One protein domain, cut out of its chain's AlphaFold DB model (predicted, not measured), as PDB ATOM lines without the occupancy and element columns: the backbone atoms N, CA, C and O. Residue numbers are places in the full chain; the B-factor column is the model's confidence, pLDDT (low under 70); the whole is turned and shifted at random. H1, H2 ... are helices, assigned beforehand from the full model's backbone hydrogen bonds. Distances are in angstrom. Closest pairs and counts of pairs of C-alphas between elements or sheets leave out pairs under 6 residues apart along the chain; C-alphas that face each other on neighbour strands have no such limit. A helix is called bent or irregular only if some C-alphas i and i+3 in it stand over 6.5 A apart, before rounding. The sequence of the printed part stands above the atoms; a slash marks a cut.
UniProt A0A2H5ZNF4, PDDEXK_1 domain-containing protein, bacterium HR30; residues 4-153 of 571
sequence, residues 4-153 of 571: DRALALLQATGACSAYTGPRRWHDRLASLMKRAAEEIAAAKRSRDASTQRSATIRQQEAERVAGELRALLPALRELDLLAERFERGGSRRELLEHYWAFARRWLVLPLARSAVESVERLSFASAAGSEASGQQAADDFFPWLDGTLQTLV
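Overview. This is residues 4 to 153 of the 571 residues of the protein "PDDEXK_1 domain-containing protein" of bacterium HR30 (UniProt A0A2H5ZNF4). A long helix, H3, is bent near the middle, and its two arms tie together the two halves of an elongated shape: H3a folds against H2 as a long helical hairpin, and H3b, H4 and H5 stand side by side in a row, alternating in direction. H6 slants across one face of that row, near the end where H3b passes to H4, while H1 lies off to the side of the hairpin, touching no helix. The printed part has 150 residues with six named helices, H1 to H6 along the chain, and no named strand; the class is all helix. The whole is loose, with a radius of gyration of the C-alphas of 20.5 A, and spans 71 by 33 by 21 A.

Along the chain. H3, residues 49 to 87, was assigned as one helix by its hydrogen bonds, but it is bent: C-alphas 71 and 74 are 7.2 A apart. Its arms are H3a, residues 49 to 71, 33.6 A long, and H3b, residues 74 to 87, 20.2 A long. H3a begins at C-alpha 49, (13.832, -8.991, -53.158), and is itself irregular, with C-alphas 50 and 53 7.2 A apart. Before it come H1, residues 4 to 12, and H2, residues 25 to 45, 30.3 A long. After it come H4, residues 92 to 106, 20.5 A; H5, residues 113 to 132, 29.0 A; and H6, residues 138 to 151, 20.2 A. H6 is irregular, with C-alphas 139 and 142 7.8 A apart, and ends at C-alpha 151, (-1.073, -58.798, -18.707).

Arrangement. H3a and H3b stand at a steep tilt of 53 degrees. H3a touches H2 in a hairpin, at a shallow tilt of 24 degrees, opposite ways; their closest C-alphas, of Ala 43 and Ala 55, are 4.9 A apart. H3b and H4 form a hairpin at a shallow tilt of 10 degrees, closest at the C-alphas of Leu 82 and His 98, 6.1 A. H4 and H5 form another at 16 degrees, closest at the C-alphas of Arg 93 and Ala 127, 6.0 A. H6 touches H5 at a steep tilt of 45 degrees, with the C-alphas of Ser 123 and Thr 148 closest, 6.7 A apart. H1 and H3a are near each other. Every O i to N i+4 pair is within hydrogen-bond range in H1, H2, H3b, H4 and H5; in H3a it is 17 of 19 and in H6 8 of 10.

Size, cuts and confidence. The two C-alphas farthest apart, of Ala 49 and Ser 133, are 72.1 A apart. The printed part has no cut, and its one long link is residues 13 to 24, between H1 and H2. The mean pLDDT of the printed part is 72.3; 44 residues are under 70, among them residues 4 to 25 and 146 to 153.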
ATOM      1  N   ASP A   4       1.677 -38.014 -34.200       38.97
ATOM      2  CA  ASP A   4       2.163 -38.531 -35.479       38.97
ATOM      3  C   ASP A   4       3.176 -37.596 -36.154       38.97
ATOM      4  O   ASP A   4       4.144 -38.054 -36.759       38.97
ATOM      5  N   ARG A   5       3.008 -36.274 -36.017       41.44
ATOM      6  CA  ARG A   5       3.902 -35.279 -36.626       41.44
ATOM      7  C   ARG A   5       5.237 -35.177 -35.884       41.44
ATOM      8  O   ARG A   5       6.275 -35.034 -36.529       41.44
ATOM      9  N   ALA A   6       5.234 -35.314 -34.555       43.03
ATOM     10  CA  ALA A   6       6.460 -35.397 -33.753       43.03
ATOM     11  C   ALA A   6       7.233 -36.691 -34.007       43.03
ATOM     12  O   ALA A   6       8.453 -36.660 -34.173       43.03
ATOM     13  N   LEU A   7       6.527 -37.822 -34.071       44.22
ATOM     14  CA  LEU A   7       7.137 -39.119 -34.347       44.22
ATOM     15  C   LEU A   7       7.720 -39.162 -35.769       44.22
ATOM     16  O   LEU A   7       8.851 -39.611 -35.954       44.22
ATOM     17  N   ALA A   8       7.012 -38.594 -36.751       44.28
ATOM     18  CA  ALA A   8       7.506 -38.436 -38.116       44.28
ATOM     19  C   ALA A   8       8.748 -37.527 -38.196       44.28
ATOM     20  O   ALA A   8       9.680 -37.842 -38.934       44.28
ATOM     21  N   LEU A   9       8.816 -36.442 -37.412       44.25
ATOM     22  CA  LEU A   9      10.002 -35.576 -37.307       44.25
ATOM     23  C   LEU A   9      11.207 -36.300 -36.674       44.25
ATOM     24  O   LEU A   9      12.342 -36.133 -37.126       44.25
ATOM     25  N   LEU A  10      10.984 -37.142 -35.663       43.72
ATOM     26  CA  LEU A  10      12.040 -37.959 -35.051       43.72
ATOM     27  C   LEU A  10      12.551 -39.037 -36.020       43.72
ATOM     28  O   LEU A  10      13.760 -39.212 -36.176       43.72
ATOM     29  N   GLN A  11      11.657 -39.705 -36.749       47.09
ATOM     30  CA  GLN A  11      12.022 -40.716 -37.746       47.09
ATOM     31  C   GLN A  11      12.729 -40.113 -38.975       47.09
ATOM     32  O   GLN A  11      13.742 -40.656 -39.423       47.09
ATOM     33  N   ALA A  12      12.270 -38.959 -39.475       42.22
ATOM     34  CA  ALA A  12      12.840 -38.258 -40.635       42.22
ATOM     35  C   ALA A  12      14.291 -37.797 -40.433       42.22
ATOM     36  O   ALA A  12      15.010 -37.516 -41.391       42.22
ATOM     37  N   THR A  13      14.742 -37.710 -39.184       45.28
ATOM     38  CA  THR A  13      16.050 -37.148 -38.835       45.28
ATOM     39  C   THR A  13      17.112 -38.209 -38.561       45.28
ATOM     40  O   THR A  13      18.209 -37.899 -38.090       45.28
ATOM     41  N   GLY A  14      16.819 -39.464 -38.916       38.41
ATOM     42  CA  GLY A  14      17.748 -40.582 -38.789       38.41
ATOM     43  C   GLY A  14      17.752 -41.220 -37.403       38.41
ATOM     44  O   GLY A  14      18.671 -41.977 -37.096       38.41
ATOM     45  N   ALA A  15      16.736 -40.988 -36.563       40.66
ATOM     46  CA  ALA A  15      16.484 -41.797 -35.364       40.66
ATOM     47  C   ALA A  15      15.859 -43.164 -35.718       40.66
ATOM     48  O   ALA A  15      14.988 -43.671 -35.020       40.66
ATOM     49  N   CYS A  16      16.290 -43.762 -36.831       40.00
ATOM     50  CA  CYS A  16      15.957 -45.137 -37.152       40.00
ATOM     51  C   CYS A  16      16.748 -46.043 -36.199       40.00
ATOM     52  O   CYS A  16      17.979 -45.965 -36.146       40.00
ATOM     53  N   SER A  17      16.046 -46.905 -35.463       42.00
ATOM     54  CA  SER A  17      16.612 -47.903 -34.543       42.00
ATOM     55  C   SER A  17      17.562 -48.901 -35.222       42.00
ATOM     56  O   SER A  17      18.261 -49.643 -34.540       42.00
ATOM     57  N   ALA A  18      17.608 -48.913 -36.558       40.00
ATOM     58  CA  ALA A  18      18.270 -49.942 -37.346       40.00
ATOM     59  C   ALA A  18      19.804 -49.829 -37.447       40.00
ATOM     60  O   ALA A  18      20.426 -50.808 -37.843       40.00
ATOM     61  N   TYR A  19      20.438 -48.692 -37.110       38.84
ATOM     62  CA  TYR A  19      21.897 -48.542 -37.339       38.84
ATOM     63  C   TYR A  19      22.735 -48.017 -36.174       38.84
ATOM     64  O   TYR A  19      23.947 -48.202 -36.157       38.84
ATOM     65  N   THR A  20      22.119 -47.422 -35.164       41.31
ATOM     66  CA  THR A  20      22.722 -47.151 -33.853       41.31
ATOM     67  C   THR A  20      21.540 -47.140 -32.894       41.31
ATOM     68  O   THR A  20      20.530 -46.541 -33.250       41.31
ATOM     69  N   GLY A  21      21.606 -47.845 -31.761       47.56
ATOM     70  CA  GLY A  21      20.474 -48.004 -30.832       47.56
ATOM     71  C   GLY A  21      19.863 -46.680 -30.324       47.56
ATOM     72  O   GLY A  21      20.229 -45.611 -30.812       47.56
ATOM     73  N   PRO A  22      18.951 -46.713 -29.332       51.41
ATOM     74  CA  PRO A  22      18.190 -45.560 -28.811       51.41
ATOM     75  C   PRO A  22      19.057 -44.535 -28.046       51.41
ATOM     76  O   PRO A  22      18.758 -44.136 -26.931       51.41
ATOM     77  N   ARG A  23      20.185 -44.131 -28.629       56.19
ATOM     78  CA  ARG A  23      21.212 -43.294 -28.032       56.19
ATOM     79  C   ARG A  23      21.156 -41.895 -28.615       56.19
ATOM     80  O   ARG A  23      21.139 -41.719 -29.846       56.19
ATOM     81  N   ARG A  24      21.311 -40.928 -27.711       65.31
ATOM     82  CA  ARG A  24      21.599 -39.522 -28.006       65.31
ATOM     83  C   ARG A  24      20.464 -38.855 -28.767       65.31
ATOM     84  O   ARG A  24      20.703 -38.095 -29.709       65.31
ATOM     85  N   TRP A  25      19.225 -39.166 -28.395       68.69
ATOM     86  CA  TRP A  25      18.058 -38.498 -28.969       68.69
ATOM     87  C   TRP A  25      18.124 -36.997 -28.696       68.69
ATOM     88  O   TRP A  25      17.874 -36.201 -29.601       68.69
ATOM     89  N   HIS A  26      18.598 -36.613 -27.509       74.81
ATOM     90  CA  HIS A  26      18.918 -35.239 -27.163       74.81
ATOM     91  C   HIS A  26      19.984 -34.641 -28.092       74.81
ATOM     92  O   HIS A  26      19.711 -33.607 -28.695       74.81
ATOM     93  N   ASP A  27      21.157 -35.260 -28.285       70.56
ATOM     94  CA  ASP A  27      22.211 -34.654 -29.124       70.56
ATOM     95  C   ASP A  27      21.773 -34.503 -30.588       70.56
ATOM     96  O   ASP A  27      22.123 -33.524 -31.259       70.56
ATOM     97  N   ARG A  28      20.976 -35.453 -31.097       70.06
ATOM     98  CA  ARG A  28      20.395 -35.380 -32.447       70.06
ATOM     99  C   ARG A  28      19.391 -34.237 -32.547       70.06
ATOM    100  O   ARG A  28      19.467 -33.452 -33.496       70.06
ATOM    101  N   LEU A  29      18.507 -34.095 -31.559       75.00
ATOM    102  CA  LEU A  29      17.548 -32.994 -31.509       75.00
ATOM    103  C   LEU A  29      18.235 -31.637 -31.339       75.00
ATOM    104  O   LEU A  29      17.893 -30.682 -32.032       75.00
ATOM    105  N   ALA A  30      19.269 -31.564 -30.507       74.56
ATOM    106  CA  ALA A  30      20.098 -30.378 -30.346       74.56
ATOM    107  C   ALA A  30      20.798 -29.998 -31.662       74.56
ATOM    108  O   ALA A  30      20.817 -28.826 -32.040       74.56
ATOM    109  N   SER A  31      21.301 -30.982 -32.413       76.81
ATOM    110  CA  SER A  31      21.904 -30.762 -33.735       76.81
ATOM    111  C   SER A  31      20.883 -30.284 -34.775       76.81
ATOM    112  O   SER A  31      21.209 -29.470 -35.638       76.81
ATOM    113  N   LEU A  32      19.637 -30.757 -34.707       71.69
ATOM    114  CA  LEU A  32      18.542 -30.275 -35.553       71.69
ATOM    115  C   LEU A  32      18.139 -28.847 -35.212       71.69
ATOM    116  O   LEU A  32      18.015 -28.019 -36.108       71.69
ATOM    117  N   MET A  33      17.992 -28.540 -33.927       80.19
ATOM    118  CA  MET A  33      17.701 -27.184 -33.473       80.19
ATOM    119  C   MET A  33      18.817 -26.212 -33.854       80.19
ATOM    120  O   MET A  33      18.532 -25.077 -34.229       80.19
ATOM    121  N   LYS A  34      20.077 -26.665 -33.827       82.81
ATOM    122  CA  LYS A  34      21.215 -25.893 -34.327       82.81
ATOM    123  C   LYS A  34      21.083 -25.602 -35.826       82.81
ATOM    124  O   LYS A  34      21.211 -24.447 -36.214       82.81
ATOM    125  N   ARG A  35      20.757 -26.606 -36.650       78.06
ATOM    126  CA  ARG A  35      20.516 -26.419 -38.094       78.06
ATOM    127  C   ARG A  35      19.345 -25.480 -38.374       78.06
ATOM    128  O   ARG A  35      19.496 -24.555 -39.159       78.06
ATOM    129  N   ALA A  36      18.222 -25.650 -37.679       75.69
ATOM    130  CA  ALA A  36      17.082 -24.745 -37.798       75.69
ATOM    131  C   ALA A  36      17.475 -23.301 -37.431       75.69
ATOM    132  O   ALA A  36      17.125 -22.361 -38.137       75.69
ATOM    133  N   ALA A  37      18.275 -23.105 -36.378       83.56
ATOM    134  CA  ALA A  37      18.797 -21.786 -36.019       83.56
ATOM    135  C   ALA A  37      19.737 -21.201 -37.092       83.56
ATOM    136  O   ALA A  37      19.668 -20.004 -37.384       83.56
ATOM    137  N   GLU A  38      20.589 -22.026 -37.704       86.25
ATOM    138  CA  GLU A  38      21.456 -21.638 -38.823       86.25
ATOM    139  C   GLU A  38      20.640 -21.243 -40.066       86.25
ATOM    140  O   GLU A  38      20.952 -20.230 -40.696       86.25
ATOM    141  N   GLU A  39      19.563 -21.970 -40.375       79.50
ATOM    142  CA  GLU A  39      18.627 -21.676 -41.470       79.50
ATOM    143  C   GLU A  39      17.849 -20.377 -41.237       79.50
ATOM    144  O   GLU A  39      17.783 -19.536 -42.135       79.50
ATOM    145  N   ILE A  40      17.344 -20.152 -40.020       83.69
ATOM    146  CA  ILE A  40      16.714 -18.883 -39.615       83.69
ATOM    147  C   ILE A  40      17.700 -17.728 -39.804       83.69
ATOM    148  O   ILE A  40      17.355 -16.681 -40.356       83.69
ATOM    149  N   ALA A  41      18.948 -17.908 -39.365       88.56
ATOM    150  CA  ALA A  41      19.984 -16.893 -39.502       88.56
ATOM    151  C   ALA A  41      20.363 -16.649 -40.975       88.56
ATOM    152  O   ALA A  41      20.621 -15.508 -41.355       88.56
ATOM    153  N   ALA A  42      20.388 -17.691 -41.810       85.56
ATOM    154  CA  ALA A  42      20.645 -17.581 -43.243       85.56
ATOM    155  C   ALA A  42      19.503 -16.863 -43.975       85.56
ATOM    156  O   ALA A  42      19.771 -15.953 -44.760       85.56
ATOM    157  N   ALA A  43      18.249 -17.196 -43.664       83.31
ATOM    158  CA  ALA A  43      17.071 -16.542 -44.223       83.31
ATOM    159  C   ALA A  43      17.051 -15.038 -43.904       83.31
ATOM    160  O   ALA A  43      16.851 -14.224 -44.803       83.31
ATOM    161  N   LYS A  44      17.383 -14.658 -42.660       86.88
ATOM    162  CA  LYS A  44      17.488 -13.251 -42.225       86.88
ATOM    163  C   LYS A  44      18.587 -12.453 -42.937       86.88
ATOM    164  O   LYS A  44      18.527 -11.227 -42.958       86.88
ATOM    165  N   ARG A  45      19.604 -13.118 -43.498       88.19
ATOM    166  CA  ARG A  45      20.704 -12.469 -44.235       88.19
ATOM    167  C   ARG A  45      20.406 -12.249 -45.720       88.19
ATOM    168  O   ARG A  45      21.157 -11.510 -46.356       88.19
ATOM    169  N   SER A  46      19.351 -12.852 -46.276       85.31
ATOM    170  CA  SER A  46      19.005 -12.650 -47.686       85.31
ATOM    171  C   SER A  46      18.504 -11.223 -47.928       85.31
ATOM    172  O   SER A  46      17.555 -10.779 -47.286       85.31
ATOM    173  N   ARG A  47      19.154 -10.495 -48.845       77.50
ATOM    174  CA  ARG A  47      18.811  -9.108 -49.224       77.50
ATOM    175  C   ARG A  47      18.184  -8.988 -50.615       77.50
ATOM    176  O   ARG A  47      17.848  -7.885 -51.033       77.50
ATOM    177  N   ASP A  48      18.056 -10.095 -51.340       82.25
ATOM    178  CA  ASP A  48      17.473 -10.106 -52.680       82.25
ATOM    179  C   ASP A  48      15.942 -10.162 -52.593       82.25
ATOM    180  O   ASP A  48      15.371 -11.118 -52.061       82.25
ATOM    181  N   ALA A  49      15.284  -9.141 -53.147       68.31
ATOM    182  CA  ALA A  49      13.832  -8.991 -53.158       68.31
ATOM    183  C   ALA A  49      13.107 -10.176 -53.824       68.31
ATOM    184  O   ALA A  49      12.017 -10.547 -53.390       68.31
ATOM    185  N   SER A  50      13.717 -10.818 -54.830       63.44
ATOM    186  CA  SER A  50      13.125 -11.974 -55.517       63.44
ATOM    187  C   SER A  50      13.127 -13.243 -54.653       63.44
ATOM    188  O   SER A  50      12.235 -14.084 -54.763       63.44
ATOM    189  N   THR A  51      14.079 -13.352 -53.719       74.94
ATOM    190  CA  THR A  51      14.198 -14.493 -52.794       74.94
ATOM    191  C   THR A  51      13.579 -14.229 -51.425       74.94
ATOM    192  O   THR A  51      13.439 -15.162 -50.631       74.94
ATOM    193  N   GLN A  52      13.171 -12.988 -51.145       75.88
ATOM    194  CA  GLN A  52      12.691 -12.557 -49.834       75.88
ATOM    195  C   GLN A  52      11.436 -13.322 -49.394       75.88
ATOM    196  O   GLN A  52      11.390 -13.808 -48.268       75.88
ATOM    197  N   ARG A  53      10.463 -13.544 -50.294       74.88
ATOM    198  CA  ARG A  53       9.248 -14.328 -49.988       74.88
ATOM    199  C   ARG A  53       9.579 -15.777 -49.612       74.88
ATOM    200  O   ARG A  53       9.104 -16.277 -48.595       74.88
ATOM    201  N   SER A  54      10.440 -16.435 -50.388       70.56
ATOM    202  CA  SER A  54      10.881 -17.811 -50.120       70.56
ATOM    203  C   SER A  54      11.788 -17.915 -48.889       70.56
ATOM    204  O   SER A  54      11.852 -18.969 -48.258       70.56
ATOM    205  N   ALA A  55      12.514 -16.852 -48.536       73.06
ATOM    206  CA  ALA A  55      13.294 -16.773 -47.304       73.06
ATOM    207  C   ALA A  55      12.382 -16.614 -46.077       73.06
ATOM    208  O   ALA A  55      12.594 -17.308 -45.088       73.06
ATOM    209  N   THR A  56      11.333 -15.789 -46.156       77.69
ATOM    210  CA  THR A  56      10.342 -15.629 -45.079       77.69
ATOM    211  C   THR A  56       9.600 -16.931 -44.787       77.69
ATOM    212  O   THR A  56       9.491 -17.302 -43.623       77.69
ATOM    213  N   ILE A  57       9.156 -17.661 -45.817       73.81
ATOM    214  CA  ILE A  57       8.485 -18.961 -45.632       73.81
ATOM    215  C   ILE A  57       9.432 -19.966 -44.961       73.81
ATOM    216  O   ILE A  57       9.065 -20.591 -43.970       73.81
ATOM    217  N   ARG A  58      10.680 -20.074 -45.443       71.88
ATOM    218  CA  ARG A  58      11.693 -20.953 -44.832       71.88
ATOM    219  C   ARG A  58      12.011 -20.567 -43.390       71.88
ATOM    220  O   ARG A  58      12.176 -21.446 -42.554       71.88
ATOM    221  N   GLN A  59      12.073 -19.271 -43.088       82.94
ATOM    222  CA  GLN A  59      12.286 -18.782 -41.729       82.94
ATOM    223  C   GLN A  59      11.126 -19.170 -40.808       82.94
ATOM    224  O   GLN A  59      11.377 -19.702 -39.733       82.94
ATOM    225  N   GLN A  60       9.882 -18.919 -41.224       76.56
ATOM    226  CA  GLN A  60       8.693 -19.251 -40.437       76.56
ATOM    227  C   GLN A  60       8.601 -20.755 -40.179       76.56
ATOM    228  O   GLN A  60       8.319 -21.173 -39.058       76.56
ATOM    229  N   GLU A  61       8.906 -21.567 -41.189       74.00
ATOM    230  CA  GLU A  61       8.922 -23.019 -41.056       74.00
ATOM    231  C   GLU A  61      10.030 -23.495 -40.106       74.00
ATOM    232  O   GLU A  61       9.768 -24.285 -39.201       74.00
ATOM    233  N   ALA A  62      11.248 -22.963 -40.231       74.25
ATOM    234  CA  ALA A  62      12.346 -23.294 -39.326       74.25
ATOM    235  C   ALA A  62      12.085 -22.815 -37.882       74.25
ATOM    236  O   ALA A  62      12.424 -23.521 -36.933       74.25
ATOM    237  N   GLU A  63      11.453 -21.650 -37.690       80.69
ATOM    238  CA  GLU A  63      11.033 -21.140 -36.374       80.69
ATOM    239  C   GLU A  63       9.953 -22.027 -35.748       80.69
ATOM    240  O   GLU A  63      10.049 -22.362 -34.564       80.69
ATOM    241  N   ARG A  64       8.973 -22.465 -36.548       78.50
ATOM    242  CA  ARG A  64       7.923 -23.401 -36.131       78.50
ATOM    243  C   ARG A  64       8.521 -24.739 -35.703       78.50
ATOM    244  O   ARG A  64       8.296 -25.167 -34.573       78.50
ATOM    245  N   VAL A  65       9.352 -25.350 -36.551       72.25
ATOM    246  CA  VAL A  65      10.044 -26.614 -36.252       72.25
ATOM    247  C   VAL A  65      10.917 -26.471 -35.004       72.25
ATOM    248  O   VAL A  65      10.845 -27.300 -34.104       72.25
ATOM    249  N   ALA A  66      11.702 -25.397 -34.876       77.56
ATOM    250  CA  ALA A  66      12.527 -25.171 -33.689       77.56
ATOM    251  C   ALA A  66      11.692 -24.992 -32.408       77.56
ATOM    252  O   ALA A  66      12.124 -25.423 -31.338       77.56
ATOM    253  N   GLY A  67      10.520 -24.356 -32.498       79.38
ATOM    254  CA  GLY A  67       9.565 -24.238 -31.397       79.38
ATOM    255  C   GLY A  67       9.018 -25.594 -30.953       79.38
ATOM    256  O   GLY A  67       9.053 -25.904 -29.763       79.38
ATOM    257  N   GLU A  68       8.596 -26.418 -31.910       74.81
ATOM    258  CA  GLU A  68       8.062 -27.766 -31.673       74.81
ATOM    259  C   GLU A  68       9.122 -28.699 -31.072       74.81
ATOM    260  O   GLU A  68       8.888 -29.334 -30.044       74.81
ATOM    261  N   LEU A  69      10.331 -28.722 -31.642       76.88
ATOM    262  CA  LEU A  69      11.432 -29.543 -31.134       76.88
ATOM    263  C   LEU A  69      11.865 -29.123 -29.720       76.88
ATOM    264  O   LEU A  69      12.187 -29.970 -28.888       76.88
ATOM    265  N   ARG A  70      11.831 -27.823 -29.405       82.50
ATOM    266  CA  ARG A  70      12.197 -27.323 -28.071       82.50
ATOM    267  C   ARG A  70      11.286 -27.873 -26.974       82.50
ATOM    268  O   ARG A  70      11.778 -28.135 -25.879       82.50
ATOM    269  N   ALA A  71       9.998 -28.065 -27.261       77.19
ATOM    270  CA  ALA A  71       9.050 -28.628 -26.301       77.19
ATOM    271  C   ALA A  71       9.343 -30.106 -25.977       77.19
ATOM    272  O   ALA A  71       9.074 -30.555 -24.866       77.19
ATOM    273  N   LEU A  72       9.950 -30.844 -26.914       76.75
ATOM    274  CA  LEU A  72      10.261 -32.272 -26.773       76.75
ATOM    275  C   LEU A  72      11.611 -32.548 -26.096       76.75
ATOM    276  O   LEU A  72      11.828 -33.645 -25.581       76.75
ATOM    277  N   LEU A  73      12.526 -31.573 -26.085       79.00
ATOM    278  CA  LEU A  73      13.878 -31.739 -25.538       79.00
ATOM    279  C   LEU A  73      13.919 -32.326 -24.116       79.00
ATOM    280  O   LEU A  73      14.716 -33.239 -23.887       79.00
ATOM    281  N   PRO A  74      13.114 -31.848 -23.147       82.38
ATOM    282  CA  PRO A  74      13.217 -32.360 -21.788       82.38
ATOM    283  C   PRO A  74      12.728 -33.817 -21.680       82.38
ATOM    284  O   PRO A  74      13.337 -34.595 -20.949       82.38
ATOM    285  N   ALA A  75      11.722 -34.206 -22.474       80.44
ATOM    286  CA  ALA A  75      11.245 -35.586 -22.574       80.44
ATOM    287  C   ALA A  75      12.341 -36.523 -23.108       80.44
ATOM    288  O   ALA A  75      12.647 -37.550 -22.505       80.44
ATOM    289  N   LEU A  76      12.994 -36.142 -24.211       79.31
ATOM    290  CA  LEU A  76      14.068 -36.948 -24.800       79.31
ATOM    291  C   LEU A  76      15.285 -37.061 -23.883       79.31
ATOM    292  O   LEU A  76      15.926 -38.105 -23.848       79.31
ATOM    293  N   ARG A  77      15.589 -36.014 -23.109       82.31
ATOM    294  CA  ARG A  77      16.664 -36.058 -22.114       82.31
ATOM    295  C   ARG A  77      16.374 -37.071 -21.007       82.31
ATOM    296  O   ARG A  77      17.288 -37.753 -20.559       82.31
ATOM    297  N   GLU A  78      15.127 -37.170 -20.556       82.00
ATOM    298  CA  GLU A  78      14.728 -38.184 -19.575       82.00
ATOM    299  C   GLU A  78      14.812 -39.607 -20.153       82.00
ATOM    300  O   GLU A  78      15.245 -40.520 -19.448       82.00
ATOM    301  N   LEU A  79      14.502 -39.787 -21.441       80.50
ATOM    302  CA  LEU A  79      14.678 -41.066 -22.142       80.50
ATOM    303  C   LEU A  79      16.156 -41.438 -22.323       80.50
ATOM    304  O   LEU A  79      16.516 -42.587 -22.079       80.50
ATOM    305  N   ASP A  80      17.024 -40.483 -22.669       80.19
ATOM    306  CA  ASP A  80      18.475 -40.713 -22.733       80.19
ATOM    307  C   ASP A  80      19.032 -41.112 -21.350       80.19
ATOM    308  O   ASP A  80      19.843 -42.029 -21.253       80.19
ATOM    309  N   LEU A  81      18.554 -40.496 -20.258       83.19
ATOM    310  CA  LEU A  81      18.939 -40.879 -18.891       83.19
ATOM    311  C   LEU A  81      18.469 -42.291 -18.517       83.19
ATOM    312  O   LEU A  81      19.198 -43.019 -17.839       83.19
ATOM    313  N   LEU A  82      17.260 -42.680 -18.932       83.56
ATOM    314  CA  LEU A  82      16.754 -44.042 -18.753       83.56
ATOM    315  C   LEU A  82      17.618 -45.048 -19.531       83.56
ATOM    316  O   LEU A  82      18.009 -46.072 -18.973       83.56
ATOM    317  N   ALA A  83      17.976 -44.728 -20.778       78.38
ATOM    318  CA  ALA A  83      18.852 -45.554 -21.606       78.38
ATOM    319  C   ALA A  83      20.263 -45.693 -21.004       78.38
ATOM    320  O   ALA A  83      20.780 -46.804 -20.911       78.38
ATOM    321  N   GLU A  84      20.870 -44.606 -20.517       82.69
ATOM    322  CA  GLU A  84      22.174 -44.659 -19.840       82.69
ATOM    323  C   GLU A  84      22.159 -45.567 -18.604       82.69
ATOM    324  O   GLU A  84      23.128 -46.277 -18.334       82.69
ATOM    325  N   ARG A  85      21.073 -45.533 -17.825       84.31
ATOM    326  CA  ARG A  85      20.923 -46.378 -16.634       84.31
ATOM    327  C   ARG A  85      20.744 -47.841 -16.996       84.31
ATOM    328  O   ARG A  85      21.344 -48.691 -16.345       84.31
ATOM    329  N   PHE A  86      19.964 -48.117 -18.037       80.62
ATOM    330  CA  PHE A  86      19.793 -49.462 -18.573       80.62
ATOM    331  C   PHE A  86      21.151 -50.060 -18.963       80.62
ATOM    332  O   PHE A  86      21.499 -51.150 -18.522       80.62
ATOM    333  N   GLU A  87      21.979 -49.300 -19.683       78.00
ATOM    334  CA  GLU A  87      23.308 -49.747 -20.126       78.00
ATOM    335  C   GLU A  87      24.307 -49.970 -18.988       78.00
ATOM    336  O   GLU A  87      25.198 -50.810 -19.102       78.00
ATOM    337  N   ARG A  88      24.175 -49.234 -17.880       86.38
ATOM    338  CA  ARG A  88      24.996 -49.447 -16.677       86.38
ATOM    339  C   ARG A  88      24.549 -50.662 -15.858       86.38
ATOM    340  O   ARG A  88      25.116 -50.891 -14.793       86.38
ATOM    341  N   GLY A  89      23.556 -51.419 -16.332       85.19
ATOM    342  CA  GLY A  89      22.999 -52.556 -15.610       85.19
ATOM    343  C   GLY A  89      22.190 -52.126 -14.389       85.19
ATOM    344  O   GLY A  89      22.250 -52.793 -13.359       85.19
ATOM    345  N   GLY A  90      21.485 -50.992 -14.475       85.81
ATOM    346  CA  GLY A  90      20.581 -50.549 -13.417       85.81
ATOM    347  C   GLY A  90      19.555 -51.628 -13.076       85.81
ATOM    348  O   GLY A  90      19.095 -52.365 -13.952       85.81
ATOM    349  N   SER A  91      19.189 -51.719 -11.800       87.31
ATOM    350  CA  SER A  91      18.172 -52.674 -11.353       87.31
ATOM    351  C   SER A  91      16.827 -52.400 -12.034       87.31
ATOM    352  O   SER A  91      16.507 -51.259 -12.387       87.31
ATOM    353  N   ARG A  92      15.988 -53.434 -12.185       84.75
ATOM    354  CA  ARG A  92      14.639 -53.271 -12.754       84.75
ATOM    355  C   ARG A  92      13.833 -52.229 -11.990       84.75
ATOM    356  O   ARG A  92      13.130 -51.442 -12.617       84.75
ATOM    357  N   ARG A  93      13.963 -52.184 -10.660       86.88
ATOM    358  CA  ARG A  93      13.326 -51.156  -9.836       86.88
ATOM    359  C   ARG A  93      13.777 -49.746 -10.214       86.88
ATOM    360  O   ARG A  93      12.923 -48.894 -10.441       86.88
ATOM    361  N   GLU A  94      15.082 -49.499 -10.318       86.75
ATOM    362  CA  GLU A  94      15.604 -48.184 -10.712       86.75
ATOM    363  C   GLU A  94      15.126 -47.790 -12.115       86.75
ATOM    364  O   GLU A  94      14.684 -46.663 -12.330       86.75
ATOM    365  N   LEU A  95      15.165 -48.713 -13.077       87.19
ATOM    366  CA  LEU A  95      14.679 -48.456 -14.436       87.19
ATOM    367  C   LEU A  95      13.177 -48.150 -14.457       87.19
ATOM    368  O   LEU A  95      12.737 -47.249 -15.172       87.19
ATOM    369  N   LEU A  96      12.398 -48.840 -13.624       87.31
ATOM    370  CA  LEU A  96      10.960 -48.642 -13.497       87.31
ATOM    371  C   LEU A  96      10.604 -47.296 -12.845       87.31
ATOM    372  O   LEU A  96       9.682 -46.623 -13.307       87.31
ATOM    373  N   GLU A  97      11.350 -46.859 -11.824       89.25
ATOM    374  CA  GLU A  97      11.205 -45.521 -11.221       89.25
ATOM    375  C   GLU A  97      11.404 -44.421 -12.265       89.25
ATOM    376  O   GLU A  97      10.595 -43.492 -12.364       89.25
ATOM    377  N   HIS A  98      12.434 -44.559 -13.101       86.62
ATOM    378  CA  HIS A  98      12.716 -43.605 -14.169       86.62
ATOM    379  C   HIS A  98      11.697 -43.659 -15.307       86.62
ATOM    380  O   HIS A  98      11.280 -42.606 -15.792       86.62
ATOM    381  N   TYR A  99      11.240 -44.853 -15.685       86.12
ATOM    382  CA  TYR A  99      10.174 -45.020 -16.668       86.12
ATOM    383  C   TYR A  99       8.870 -44.351 -16.215       86.12
ATOM    384  O   TYR A  99       8.287 -43.582 -16.973       86.12
ATOM    385  N   TRP A 100       8.422 -44.566 -14.973       85.56
ATOM    386  CA  TRP A 100       7.187 -43.945 -14.479       85.56
ATOM    387  C   TRP A 100       7.328 -42.455 -14.196       85.56
ATOM    388  O   TRP A 100       6.352 -41.713 -14.311       85.56
ATOM    389  N   ALA A 101       8.517 -41.980 -13.815       84.69
ATOM    390  CA  ALA A 101       8.789 -40.546 -13.746       84.69
ATOM    391  C   ALA A 101       8.620 -39.890 -15.125       84.69
ATOM    392  O   ALA A 101       7.927 -38.877 -15.235       84.69
ATOM    393  N   PHE A 102       9.173 -40.522 -16.162       84.12
ATOM    394  CA  PHE A 102       9.007 -40.102 -17.546       84.12
ATOM    395  C   PHE A 102       7.535 -40.165 -17.987       84.12
ATOM    396  O   PHE A 102       6.976 -39.167 -18.443       84.12
ATOM    397  N   ALA A 103       6.871 -41.306 -17.784       79.38
ATOM    398  CA  ALA A 103       5.492 -41.531 -18.202       79.38
ATOM    399  C   ALA A 103       4.525 -40.515 -17.581       79.38
ATOM    400  O   ALA A 103       3.725 -39.920 -18.290       79.38
ATOM    401  N   ARG A 104       4.642 -40.237 -16.277       79.06
ATOM    402  CA  ARG A 104       3.786 -39.256 -15.586       79.06
ATOM    403  C   ARG A 104       3.909 -37.840 -16.130       79.06
ATOM    404  O   ARG A 104       2.963 -37.064 -16.016       79.06
ATOM    405  N   ARG A 105       5.093 -37.477 -16.620       77.62
ATOM    406  CA  ARG A 105       5.405 -36.110 -17.034       77.62
ATOM    407  C   ARG A 105       5.167 -35.883 -18.523       77.62
ATOM    408  O   ARG A 105       4.802 -34.774 -18.895       77.62
ATOM    409  N   TRP A 106       5.377 -36.908 -19.345       77.44
ATOM    410  CA  TRP A 106       5.437 -36.768 -20.801       77.44
ATOM    411  C   TRP A 106       4.446 -37.637 -21.564       77.44
ATOM    412  O   TRP A 106       4.225 -37.377 -22.744       77.44
ATOM    413  N   LEU A 107       3.854 -38.653 -20.931       68.56
ATOM    414  CA  LEU A 107       2.846 -39.494 -21.566       68.56
ATOM    415  C   LEU A 107       1.459 -39.115 -21.068       68.56
ATOM    416  O   LEU A 107       1.181 -39.097 -19.870       68.56
ATOM    417  N   VAL A 108       0.554 -38.887 -22.012       54.62
ATOM    418  CA  VAL A 108      -0.875 -38.905 -21.718       54.62
ATOM    419  C   VAL A 108      -1.303 -40.362 -21.762       54.62
ATOM    420  O   VAL A 108      -1.432 -40.961 -22.828       54.62
ATOM    421  N   LEU A 109      -1.458 -40.957 -20.584       57.34
ATOM    422  CA  LEU A 109      -1.976 -42.311 -20.481       57.34
ATOM    423  C   LEU A 109      -3.506 -42.255 -20.608       57.34
ATOM    424  O   LEU A 109      -4.132 -41.509 -19.853       57.34
ATOM    425  N   PRO A 110      -4.123 -43.040 -21.511       53.84
ATOM    426  CA  PRO A 110      -5.580 -43.126 -21.694       53.84
ATOM    427  C   PRO A 110      -6.276 -43.881 -20.544       53.84
ATOM    428  O   PRO A 110      -7.110 -44.765 -20.739       53.84
ATOM    429  N   LEU A 111      -5.869 -43.586 -19.314       57.62
ATOM    430  CA  LEU A 111      -6.223 -44.297 -18.103       57.62
ATOM    431  C   LEU A 111      -6.636 -43.286 -17.043       57.62
ATOM    432  O   LEU A 111      -5.992 -42.252 -16.860       57.62
ATOM    433  N   ALA A 112      -7.686 -43.611 -16.287       65.50
ATOM    434  CA  ALA A 112      -7.990 -42.870 -15.071       65.50
ATOM    435  C   ALA A 112      -6.748 -42.850 -14.166       65.50
ATOM    436  O   ALA A 112      -6.020 -43.839 -14.078       65.50
ATOM    437  N   ARG A 113      -6.515 -41.746 -13.451       71.25
ATOM    438  CA  ARG A 113      -5.354 -41.597 -12.554       71.25
ATOM    439  C   ARG A 113      -5.196 -42.782 -11.586       71.25
ATOM    440  O   ARG A 113      -4.087 -43.261 -11.382       71.25
ATOM    441  N   SER A 114      -6.306 -43.303 -11.064       70.75
ATOM    442  CA  SER A 114      -6.332 -44.490 -10.196       70.75
ATOM    443  C   SER A 114      -5.893 -45.782 -10.900       70.75
ATOM    444  O   SER A 114      -5.302 -46.657 -10.266       70.75
ATOM    445  N   ALA A 115      -6.157 -45.913 -12.202       68.44
ATOM    446  CA  ALA A 115      -5.689 -47.029 -13.014       68.44
ATOM    447  C   ALA A 115      -4.179 -46.916 -13.265       68.44
ATOM    448  O   ALA A 115      -3.472 -47.893 -13.048       68.44
ATOM    449  N   VAL A 116      -3.665 -45.721 -13.585       71.06
ATOM    450  CA  VAL A 116      -2.214 -45.466 -13.706       71.06
ATOM    451  C   VAL A 116      -1.478 -45.820 -12.411       71.06
ATOM    452  O   VAL A 116      -0.523 -46.589 -12.436       71.06
ATOM    453  N   GLU A 117      -1.969 -45.342 -11.266       80.25
ATOM    454  CA  GLU A 117      -1.401 -45.646  -9.942       80.25
ATOM    455  C   GLU A 117      -1.477 -47.147  -9.595       80.25
ATOM    456  O   GLU A 117      -0.680 -47.664  -8.809       80.25
ATOM    457  N   SER A 118      -2.442 -47.879 -10.158       77.38
ATOM    458  CA  SER A 118      -2.568 -49.327  -9.964       77.38
ATOM    459  C   SER A 118      -1.596 -50.108 -10.843       77.38
ATOM    460  O   SER A 118      -0.942 -51.014 -10.333       77.38
ATOM    461  N   VAL A 119      -1.427 -49.719 -12.112       76.38
ATOM    462  CA  VAL A 119      -0.399 -50.292 -12.999       76.38
ATOM    463  C   VAL A 119       0.984 -50.042 -12.421       76.38
ATOM    464  O   VAL A 119       1.747 -50.989 -12.277       76.38
ATOM    465  N   GLU A 120       1.283 -48.809 -12.007       85.06
ATOM    466  CA  GLU A 120       2.570 -48.449 -11.404       85.06
ATOM    467  C   GLU A 120       2.874 -49.348 -10.194       85.06
ATOM    468  O   GLU A 120       3.922 -49.997 -10.145       85.06
ATOM    469  N   ARG A 121       1.927 -49.480  -9.254       85.69
ATOM    470  CA  ARG A 121       2.077 -50.364  -8.082       85.69
ATOM    471  C   ARG A 121       2.296 -51.829  -8.461       85.69
ATOM    472  O   ARG A 121       3.145 -52.482  -7.855       85.69
ATOM    473  N   LEU A 122       1.552 -52.346  -9.438       80.12
ATOM    474  CA  LEU A 122       1.664 -53.738  -9.880       80.12
ATOM    475  C   LEU A 122       2.997 -53.999 -10.588       80.12
ATOM    476  O   LEU A 122       3.636 -55.017 -10.317       80.12
ATOM    477  N   SER A 123       3.474 -53.061 -11.407       81.62
ATOM    478  CA  SER A 123       4.805 -53.135 -12.012       81.62
ATOM    479  C   SER A 123       5.904 -53.150 -10.945       81.62
ATOM    480  O   SER A 123       6.822 -53.962 -11.032       81.62
ATOM    481  N   PHE A 124       5.801 -52.319  -9.898       87.56
ATOM    482  CA  PHE A 124       6.771 -52.316  -8.794       87.56
ATOM    483  C   PHE A 124       6.751 -53.609  -7.973       87.56
ATOM    484  O   PHE A 124       7.811 -54.108  -7.594       87.56
ATOM    485  N   ALA A 125       5.569 -54.174  -7.718       84.50
ATOM    486  CA  ALA A 125       5.437 -55.455  -7.027       84.50
ATOM    487  C   ALA A 125       6.038 -56.612  -7.847       84.50
ATOM    488  O   ALA A 125       6.759 -57.447  -7.300       84.50
ATOM    489  N   SER A 126       5.799 -56.624  -9.162       80.06
ATOM    490  CA  SER A 126       6.380 -57.596 -10.100       80.06
ATOM    491  C   SER A 126       7.912 -57.482 -10.173       80.06
ATOM    492  O   SER A 126       8.620 -58.495 -10.144       80.06
ATOM    493  N   ALA A 127       8.449 -56.255 -10.171       81.88
ATOM    494  CA  ALA A 127       9.893 -56.022 -10.145       81.88
ATOM    495  C   ALA A 127      10.530 -56.569  -8.856       81.88
ATOM    496  O   ALA A 127      11.509 -57.309  -8.925       81.88
ATOM    497  N   ALA A 128       9.929 -56.292  -7.692       84.75
ATOM    498  CA  ALA A 128      10.420 -56.779  -6.401       84.75
ATOM    499  C   ALA A 128      10.398 -58.317  -6.296       84.75
ATOM    500  O   ALA A 128      11.329 -58.917  -5.757       84.75
ATOM    501  N   GLY A 129       9.365 -58.968  -6.843       81.81
ATOM    502  CA  GLY A 129       9.302 -60.431  -6.918       81.81
ATOM    503  C   GLY A 129      10.394 -61.038  -7.804       81.81
ATOM    504  O   GLY A 129      10.951 -62.079  -7.462       81.81
ATOM    505  N   SER A 130      10.748 -60.362  -8.901       76.06
ATOM    506  CA  SER A 130      11.832 -60.793  -9.795       76.06
ATOM    507  C   SER A 130      13.224 -60.616  -9.176       76.06
ATOM    508  O   SER A 130      14.116 -61.439  -9.366       76.06
ATOM    509  N   GLU A 131      13.417 -59.554  -8.392       78.50
ATOM    510  CA  GLU A 131      14.678 -59.328  -7.683       78.50
ATOM    511  C   GLU A 131      14.914 -60.399  -6.608       78.50
ATOM    512  O   GLU A 131      16.038 -60.881  -6.456       78.50
ATOM    513  N   ALA A 132      13.856 -60.838  -5.917       77.38
ATOM    514  CA  ALA A 132      13.930 -61.904  -4.917       77.38
ATOM    515  C   ALA A 132      14.268 -63.286  -5.515       77.38
ATOM    516  O   ALA A 132      14.840 -64.125  -4.821       77.38
ATOM    517  N   SER A 133      13.944 -63.525  -6.793       74.00
ATOM    518  CA  SER A 133      14.260 -64.768  -7.511       74.00
ATOM    519  C   SER A 133      15.637 -64.759  -8.195       74.00
ATOM    520  O   SER A 133      15.999 -65.734  -8.852       74.00
ATOM    521  N   GLY A 134      16.417 -63.680  -8.046       74.00
ATOM    522  CA  GLY A 134      17.733 -63.524  -8.677       74.00
ATOM    523  C   GLY A 134      17.684 -63.142 -10.163       74.00
ATOM    524  O   GLY A 134      18.728 -63.088 -10.813       74.00
ATOM    525  N   GLN A 135      16.503 -62.843 -10.714       66.00
ATOM    526  CA  GLN A 135      16.338 -62.318 -12.071       66.00
ATOM    527  C   GLN A 135      16.517 -60.794 -12.062       66.00
ATOM    528  O   GLN A 135      15.556 -60.030 -12.019       66.00
ATOM    529  N   GLN A 136      17.777 -60.354 -12.070       63.41
ATOM    530  CA  GLN A 136      18.156 -58.933 -12.024       63.41
ATOM    531  C   GLN A 136      18.659 -58.368 -13.356       63.41
ATOM    532  O   GLN A 136      19.071 -57.211 -13.399       63.41
ATOM    533  N   ALA A 137      18.670 -59.150 -14.437       69.25
ATOM    534  CA  ALA A 137      19.263 -58.685 -15.687       69.25
ATOM    535  C   ALA A 137      18.513 -57.451 -16.215       69.25
ATOM    536  O   ALA A 137      17.293 -57.467 -16.350       69.25
ATOM    537  N   ALA A 138      19.250 -56.379 -16.512       68.50
ATOM    538  CA  ALA A 138      18.702 -55.212 -17.197       68.50
ATOM    539  C   ALA A 138      18.255 -55.579 -18.624       68.50
ATOM    540  O   ALA A 138      17.274 -55.029 -19.112       68.50
ATOM    541  N   ASP A 139      18.917 -56.558 -19.248       68.81
ATOM    542  CA  ASP A 139      18.751 -56.950 -20.654       68.81
ATOM    543  C   ASP A 139      17.320 -57.364 -21.044       68.81
ATOM    544  O   ASP A 139      16.963 -57.289 -22.220       68.81
ATOM    545  N   ASP A 140      16.479 -57.756 -20.084       75.12
ATOM    546  CA  ASP A 140      15.079 -58.121 -20.319       75.12
ATOM    547  C   ASP A 140      14.063 -57.104 -19.772       75.12
ATOM    548  O   ASP A 140      12.862 -57.363 -19.844       75.12
ATOM    549  N   PHE A 141      14.494 -55.929 -19.292       74.56
ATOM    550  CA  PHE A 141      13.598 -54.930 -18.693       74.56
ATOM    551  C   PHE A 141      12.456 -54.512 -19.630       74.56
ATOM    552  O   PHE A 141      11.307 -54.482 -19.199       74.56
ATOM    553  N   PHE A 142      12.732 -54.212 -20.904       75.00
ATOM    554  CA  PHE A 142      11.682 -53.792 -21.844       75.00
ATOM    555  C   PHE A 142      10.729 -54.933 -22.236       75.00
ATOM    556  O   PHE A 142       9.523 -54.715 -22.137       75.00
ATOM    557  N   PRO A 143      11.205 -56.141 -22.611       71.38
ATOM    558  CA  PRO A 143      10.328 -57.302 -22.788       71.38
ATOM    559  C   PRO A 143       9.479 -57.626 -21.549       71.38
ATOM    560  O   PRO A 143       8.293 -57.925 -21.669       71.38
ATOM    561  N   TRP A 144      10.063 -57.531 -20.352       80.38
ATOM    562  CA  TRP A 144       9.360 -57.752 -19.088       80.38
ATOM    563  C   TRP A 144       8.305 -56.674 -18.816       80.38
ATOM    564  O   TRP A 144       7.184 -56.997 -18.417       80.38
ATOM    565  N   LEU A 145       8.639 -55.399 -19.040       74.31
ATOM    566  CA  LEU A 145       7.718 -54.279 -18.862       74.31
ATOM    567  C   LEU A 145       6.548 -54.384 -19.842       74.31
ATOM    568  O   LEU A 145       5.407 -54.242 -19.421       74.31
ATOM    569  N   ASP A 146       6.819 -54.688 -21.111       69.00
ATOM    570  CA  ASP A 146       5.792 -54.891 -22.135       69.00
ATOM    571  C   ASP A 146       4.855 -56.051 -21.763       69.00
ATOM    572  O   ASP A 146       3.644 -55.859 -21.673       69.00
ATOM    573  N   GLY A 147       5.397 -57.218 -21.395       69.38
ATOM    574  CA  GLY A 147       4.589 -58.345 -20.914       69.38
ATOM    575  C   GLY A 147       3.784 -58.019 -19.648       69.38
ATOM    576  O   GLY A 147       2.625 -58.418 -19.510       69.38
ATOM    577  N   THR A 148       4.352 -57.233 -18.731       66.88
ATOM    578  CA  THR A 148       3.646 -56.759 -17.530       66.88
ATOM    579  C   THR A 148       2.507 -55.808 -17.899       66.88
ATOM    580  O   THR A 148       1.412 -55.932 -17.367       66.88
ATOM    581  N   LEU A 149       2.705 -54.882 -18.837       65.06
ATOM    582  CA  LEU A 149       1.651 -53.965 -19.279       65.06
ATOM    583  C   LEU A 149       0.549 -54.689 -20.069       65.06
ATOM    584  O   LEU A 149      -0.628 -54.385 -19.884       65.06
ATOM    585  N   GLN A 150       0.906 -55.681 -20.886       62.59
ATOM    586  CA  GLN A 150      -0.048 -56.503 -21.637       62.59
ATOM    587  C   GLN A 150      -0.906 -57.382 -20.724       62.59
ATOM    588  O   GLN A 150      -2.111 -57.485 -20.931       62.59
ATOM    589  N   THR A 151      -0.320 -57.986 -19.685       58.78
ATOM    590  CA  THR A 151      -1.073 -58.798 -18.707       58.78
ATOM    591  C   THR A 151      -2.035 -57.969 -17.862       58.78
ATOM    592  O   THR A 151      -2.997 -58.508 -17.316       58.78
ATOM    593  N   LEU A 152      -1.823 -56.656 -17.793       59.31
ATOM    594  CA  LEU A 152      -2.665 -55.738 -17.042       59.31
ATOM    595  C   LEU A 152      -3.905 -55.250 -17.808       59.31
ATOM    596  O   LEU A 152      -4.577 -54.388 -17.254       59.31
ATOM    597  N   VAL A 153      -4.222 -55.790 -19.006       46.03
ATOM    598  CA  VAL A 153      -5.368 -55.454 -19.899       46.03
ATOM    599  C   VAL A 153      -6.375 -54.494 -19.257       46.03
ATOM    600  O   VAL A 153      -7.345 -54.899 -18.611       46.03
TER     601      VAL A 153